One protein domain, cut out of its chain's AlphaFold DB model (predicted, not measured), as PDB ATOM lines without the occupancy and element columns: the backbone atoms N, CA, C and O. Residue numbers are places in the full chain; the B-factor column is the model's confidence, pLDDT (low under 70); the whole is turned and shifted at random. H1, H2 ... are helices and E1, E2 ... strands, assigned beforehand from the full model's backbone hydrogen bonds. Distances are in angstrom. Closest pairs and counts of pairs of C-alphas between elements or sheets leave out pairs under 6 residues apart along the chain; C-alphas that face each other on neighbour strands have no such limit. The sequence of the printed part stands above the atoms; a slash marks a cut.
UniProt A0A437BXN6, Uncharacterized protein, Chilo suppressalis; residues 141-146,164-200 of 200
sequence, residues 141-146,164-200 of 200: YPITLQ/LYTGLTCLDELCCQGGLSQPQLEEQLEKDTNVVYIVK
ATOM      1  N   TYR A 141     -33.461  11.502 -32.262       87.06
ATOM      2  CA  TYR A 141     -34.443  12.429 -31.708       87.06
ATOM      3  C   TYR A 141     -35.395  11.640 -30.807       87.06
ATOM      4  O   TYR A 141     -36.207  10.878 -31.341       87.06
ATOM      5  N   PRO A 142     -35.282  11.754 -29.474       84.31
ATOM      6  CA  PRO A 142     -36.213  11.091 -28.572       84.31
ATOM      7  C   PRO A 142     -37.616  11.701 -28.704       84.31
ATOM      8  O   PRO A 142     -37.765  12.906 -28.927       84.31
ATOM      9  N   ILE A 143     -38.635  10.854 -28.570       83.62
ATOM     10  CA  ILE A 143     -40.054  11.207 -28.561       83.62
ATOM     11  C   ILE A 143     -40.735  10.466 -27.426       83.62
ATOM     12  O   ILE A 143     -40.620   9.245 -27.340       83.62
ATOM     13  N   THR A 144     -41.469  11.188 -26.588       80.88
ATOM     14  CA  THR A 144     -42.354  10.571 -25.601       80.88
ATOM     15  C   THR A 144     -43.668  10.196 -26.276       80.88
ATOM     16  O   THR A 144     -44.374  11.063 -26.788       80.88
ATOM     17  N   LEU A 145     -44.012   8.913 -26.266       74.56
ATOM     18  CA  LEU A 145     -45.340   8.437 -26.617       74.56
ATOM     19  C   LEU A 145     -46.271   8.748 -25.441       74.56
ATOM     20  O   LEU A 145     -46.216   8.097 -24.399       74.56
ATOM     21  N   GLN A 146     -47.092   9.788 -25.577       66.00
ATOM     22  CA  GLN A 146     -48.246   9.959 -24.703       66.00
ATOM     23  C   GLN A 146     -49.312   8.960 -25.159       66.00
ATOM     24  O   GLN A 146     -49.764   9.016 -26.300       66.00
ATOM     25  N   LEU A 164     -41.294  16.814 -22.157       60.78
ATOM     26  CA  LEU A 164     -41.846  15.959 -23.197       60.78
ATOM     27  C   LEU A 164     -40.881  15.973 -24.378       60.78
ATOM     28  O   LEU A 164     -40.638  17.033 -24.962       60.78
ATOM     29  N   TYR A 165     -40.263  14.834 -24.677       71.56
ATOM     30  CA  TYR A 165     -39.360  14.767 -25.810       71.56
ATOM     31  C   TYR A 165     -40.229  14.928 -27.059       71.56
ATOM     32  O   TYR A 165     -41.068  14.084 -27.358       71.56
ATOM     33  N   THR A 166     -40.100  16.066 -27.740       73.62
ATOM     34  CA  THR A 166     -40.974  16.451 -28.861       73.62
ATOM     35  C   THR A 166     -40.484  15.924 -30.210       73.62
ATOM     36  O   THR A 166     -41.120  16.156 -31.234       73.62
ATOM     37  N   GLY A 167     -39.317  15.271 -30.255       77.12
ATOM     38  CA  GLY A 167     -38.674  14.845 -31.503       77.12
ATOM     39  C   GLY A 167     -38.064  15.978 -32.336       77.12
ATOM     40  O   GLY A 167     -37.610  15.731 -33.457       77.12
ATOM     41  N   LEU A 168     -38.053  17.213 -31.817       76.75
ATOM     42  CA  LEU A 168     -37.479  18.390 -32.484       76.75
ATOM     43  C   LEU A 168     -36.013  18.621 -32.103       76.75
ATOM     44  O   LEU A 168     -35.218  19.051 -32.935       76.75
ATOM     45  N   THR A 169     -35.649  18.297 -30.865       79.19
ATOM     46  CA  THR A 169     -34.291  18.449 -30.336       79.19
ATOM     47  C   THR A 169     -33.538  17.129 -30.460       79.19
ATOM     48  O   THR A 169     -34.038  16.081 -30.044       79.19
ATOM     49  N   CYS A 170     -32.343  17.160 -31.051       84.06
ATOM     50  CA  CYS A 170     -31.510  15.962 -31.152       84.06
ATOM     51  C   CYS A 170     -30.843  15.636 -29.810       84.06
ATOM     52  O   CYS A 170     -30.640  16.511 -28.967       84.06
ATOM     53  N   LEU A 171     -30.449  14.375 -29.643       83.75
ATOM     54  CA  LEU A 171     -29.794  13.888 -28.430       83.75
ATOM     55  C   LEU A 171     -28.531  14.691 -28.072       83.75
ATOM     56  O   LEU A 171     -28.311  14.992 -26.902       83.75
ATOM     57  N   ASP A 172     -27.739  15.095 -29.070       83.62
ATOM     58  CA  ASP A 172     -26.519  15.886 -28.864       83.62
ATOM     59  C   ASP A 172     -26.828  17.245 -28.216       83.62
ATOM     60  O   ASP A 172     -26.135  17.678 -27.296       83.62
ATOM     61  N   GLU A 173     -27.889  17.911 -28.671       83.38
ATOM     62  CA  GLU A 173     -28.310  19.204 -28.136       83.38
ATOM     63  C   GLU A 173     -28.873  19.063 -26.717       83.38
ATOM     64  O   GLU A 173     -28.560  19.880 -25.850       83.38
ATOM     65  N   LEU A 174     -29.621  17.988 -26.446       83.12
ATOM     66  CA  LEU A 174     -30.089  17.664 -25.095       83.12
ATOM     67  C   LEU A 174     -28.920  17.421 -24.132       83.12
ATOM     68  O   LEU A 174     -28.949  17.924 -23.012       83.12
ATOM     69  N   CYS A 175     -27.867  16.726 -24.573       82.44
ATOM     70  CA  CYS A 175     -26.652  16.530 -23.775       82.44
ATOM     71  C   CYS A 175     -25.981  17.870 -23.445       82.44
ATOM     72  O   CYS A 175     -25.618  18.120 -22.298       82.44
ATOM     73  N   CYS A 176     -25.855  18.761 -24.436       80.56
ATOM     74  CA  CYS A 176     -25.271  20.085 -24.229       80.56
ATOM     75  C   CYS A 176     -26.098  20.962 -23.277       80.56
ATOM     76  O   CYS A 176     -25.514  21.680 -22.472       80.56
ATOM     77  N   GLN A 177     -27.432  20.906 -23.349       81.69
ATOM     78  CA  GLN A 177     -28.309  21.673 -22.455       81.69
ATOM     79  C   GLN A 177     -28.366  21.087 -21.037       81.69
ATOM     80  O   GLN A 177     -28.413  21.839 -20.068       81.69
ATOM     81  N   GLY A 178     -28.387  19.757 -20.915       74.19
ATOM     82  CA  GLY A 178     -28.497  19.053 -19.637       74.19
ATOM     83  C   GLY A 178     -27.170  18.866 -18.900       74.19
ATOM     84  O   GLY A 178     -27.179  18.460 -17.743       74.19
ATOM     85  N   GLY A 179     -26.029  19.122 -19.552       75.88
ATOM     86  CA  GLY A 179     -24.702  18.852 -18.986       75.88
ATOM     87  C   GLY A 179     -24.418  17.359 -18.759       75.88
ATOM     88  O   GLY A 179     -23.477  17.013 -18.048       75.88
ATOM     89  N   LEU A 180     -25.233  16.478 -19.345       78.62
ATOM     90  CA  LEU A 180     -25.122  15.027 -19.225       78.62
ATOM     91  C   LEU A 180     -24.305  14.462 -20.384       78.62
ATOM     92  O   LEU A 180     -24.326  14.983 -21.501       78.62
ATOM     93  N   SER A 181     -23.596  13.363 -20.136       79.75
ATOM     94  CA  SER A 181     -22.950  12.628 -21.222       79.75
ATOM     95  C   SER A 181     -23.974  11.811 -22.015       79.75
ATOM     96  O   SER A 181     -24.956  11.318 -21.461       79.75
ATOM     97  N   GLN A 182     -23.709  11.619 -23.309       77.50
ATOM     98  CA  GLN A 182     -24.551  10.813 -24.198       77.50
ATOM     99  C   GLN A 182     -24.947   9.437 -23.618       77.50
ATOM    100  O   GLN A 182     -26.138   9.147 -23.640       77.50
ATOM    101  N   PRO A 183     -24.040   8.610 -23.048       80.44
ATOM    102  CA  PRO A 183     -24.438   7.312 -22.497       80.44
ATOM    103  C   PRO A 183     -25.329   7.428 -21.255       80.44
ATOM    104  O   PRO A 183     -26.219   6.610 -21.079       80.44
ATOM    105  N   GLN A 184     -25.125   8.444 -20.408       81.25
ATOM    106  CA  GLN A 184     -25.978   8.657 -19.232       81.25
ATOM    107  C   GLN A 184     -27.394   9.054 -19.643       81.25
ATOM    108  O   GLN A 184     -28.360   8.585 -19.050       81.25
ATOM    109  N   LEU A 185     -27.509   9.909 -20.664       80.00
ATOM    110  CA  LEU A 185     -28.805  10.308 -21.192       80.00
ATOM    111  C   LEU A 185     -29.497   9.132 -21.895       80.00
ATOM    112  O   LEU A 185     -30.679   8.916 -21.669       80.00
ATOM    113  N   GLU A 186     -28.775   8.337 -22.691       79.25
ATOM    114  CA  GLU A 186     -29.329   7.120 -23.304       79.25
ATOM    115  C   GLU A 186     -29.807   6.118 -22.239       79.25
ATOM    116  O   GLU A 186     -30.925   5.630 -22.352       79.25
ATOM    117  N   GLU A 187     -29.047   5.892 -21.162       82.38
ATOM    118  CA  GLU A 187     -29.451   4.996 -20.065       82.38
ATOM    119  C   GLU A 187     -30.700   5.503 -19.321       82.38
ATOM    120  O   GLU A 187     -31.547   4.715 -18.901       82.38
ATOM    121  N   GLN A 188     -30.835   6.821 -19.140       77.19
ATOM    122  CA  GLN A 188     -32.038   7.414 -18.550       77.19
ATOM    123  C   GLN A 188     -33.259   7.223 -19.451       77.19
ATOM    124  O   GLN A 188     -34.318   6.841 -18.969       77.19
ATOM    125  N   LEU A 189     -33.097   7.442 -20.754       78.38
ATOM    126  CA  LEU A 189     -34.170   7.294 -21.734       78.38
ATOM    127  C   LEU A 189     -34.560   5.828 -21.964       78.38
ATOM    128  O   LEU A 189     -35.720   5.549 -22.233       78.38
ATOM    129  N   GLU A 190     -33.620   4.888 -21.847       76.69
ATOM    130  CA  GLU A 190     -33.895   3.447 -21.938       76.69
ATOM    131  C   GLU A 190     -34.696   2.919 -20.738       76.69
ATOM    132  O   GLU A 190     -35.400   1.917 -20.869       76.69
ATOM    133  N   LYS A 191     -34.627   3.589 -19.577       74.69
ATOM    134  CA  LYS A 191     -35.460   3.265 -18.406       74.69
ATOM    135  C   LYS A 191     -36.922   3.680 -18.597       74.69
ATOM    136  O   LYS A 191     -37.797   3.088 -17.968       74.69
ATOM    137  N   ASP A 192     -37.185   4.648 -19.472       73.38
ATOM    138  CA  ASP A 192     -38.528   5.123 -19.782       73.38
ATOM    139  C   ASP A 192     -39.115   4.347 -20.973       73.38
ATOM    140  O   ASP A 192     -38.872   4.666 -22.136       73.38
ATOM    141  N   THR A 193     -39.977   3.360 -20.704       66.19
ATOM    142  CA  THR A 193     -40.635   2.524 -21.735       66.19
ATOM    143  C   THR A 193     -41.458   3.326 -22.757       66.19
ATOM    144  O   THR A 193     -41.783   2.826 -23.831       66.19
ATOM    145  N   ASN A 194     -41.791   4.579 -22.437       76.06
ATOM    146  CA  ASN A 194     -42.588   5.468 -23.280       76.06
ATOM    147  C   ASN A 194     -41.745   6.321 -24.240       76.06
ATOM    148  O   ASN A 194     -42.306   7.174 -24.925       76.06
ATOM    149  N   VAL A 195     -40.418   6.152 -24.296       77.75
ATOM    150  CA  VAL A 195     -39.561   6.929 -25.200       77.75
ATOM    151  C   VAL A 195     -39.152   6.108 -26.420       77.75
ATOM    152  O   VAL A 195     -38.580   5.027 -26.312       77.75
ATOM    153  N   VAL A 196     -39.386   6.661 -27.610       80.31
ATOM    154  CA  VAL A 196     -38.939   6.099 -28.892       80.31
ATOM    155  C   VAL A 196     -38.002   7.077 -29.594       80.31
ATOM    156  O   VAL A 196     -38.147   8.290 -29.479       80.31
ATOM    157  N   TYR A 197     -37.039   6.558 -30.355       82.38
ATOM    158  CA  TYR A 197     -36.117   7.377 -31.139       82.38
ATOM    159  C   TYR A 197     -36.526   7.440 -32.607       82.38
ATOM    160  O   TYR A 197     -36.633   6.412 -33.276       82.38
ATOM    161  N   ILE A 198     -36.633   8.656 -33.142       82.50
ATOM    162  CA  ILE A 198     -36.594   8.874 -34.587       82.50
ATOM    163  C   ILE A 198     -35.155   9.152 -34.999       82.50
ATOM    164  O   ILE A 198     -34.458   9.975 -34.406       82.50
ATOM    165  N   VAL A 199     -34.715   8.468 -36.048       81.44
ATOM    166  CA  VAL A 199     -33.379   8.617 -36.613       81.44
ATOM    167  C   VAL A 199     -33.486   9.431 -37.898       81.44
ATOM    168  O   VAL A 199     -34.132   8.986 -38.847       81.44
ATOM    169  N   LYS A 200     -32.879  10.622 -37.929       75.00
ATOM    170  CA  LYS A 200     -32.858  11.489 -39.121       75.00
ATOM    171  C   LYS A 200     -31.458  11.611 -39.684       75.00
ATOM    172  O   LYS A 200     -30.481  11.783 -38.922       75.00
TER     173      LYS A 200
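AT A GLANCE: This is residues 141 to 146 and 164 to 200 of the 200 residues of an uncharacterized protein of Chilo suppressalis (UniProt A0A437BXN6). What is the main picture? A short two-stranded ribbon, E1 beside E2, makes one side, and two helices, H1 and H2, set about perpendicular to each other, make the other. From H1 the printed part passes through H2 and folds back into E2. What is it made of? The printed part has 43 residues, with two named helices and two named strands in the order E1, H1, H2, E2; the sheet, order E1 - E2, is antiparallel and the class is mixed. How large is it? It is compact, with a radius of gyration of the C-alphas of 9.6 A and spans of 26 by 21 by 17 A.

HOW THE PARTS SIT: How do the strands pair? E1, residues 141 to 144, and E2, residues 195 to 199, are antiparallel at 152 degrees, with N 141 and O 198 2.8 A apart, within hydrogen-bond range. How do the helices stand? H1, residues 171 to 178, and H2, residues 182 to 191, touch about perpendicular at 83 degrees, closest at the C-alphas of Cys 175 and Gln 182, 6.1 A. In both, every O i to N i+4 pair is within hydrogen-bond range. What stays apart? H1 and E2 are apart; E1 and H2 are only just apart, 8.1 A at the closest.

IN THESE COORDINATES: Where does the first element begin? E1 begins at C-alpha 141, (-34.443, 12.429, -31.708), and is 10.2 A long. How long are the others? H1 measures 10.3 A, H2 14.5 A and E2 13.1 A, ending at C-alpha 199, (-33.379, 8.617, -36.613).

THE WHOLE: Is there a cut? Residues 147 to 163 are not printed, and C-alphas 146 and 164 are 8.9 A apart. Which links are long? Of the links printed whole, H1 to H2 and H2 to E2 are tight. Where is confidence low? Residues 146, 164 and 193 have pLDDT under 70.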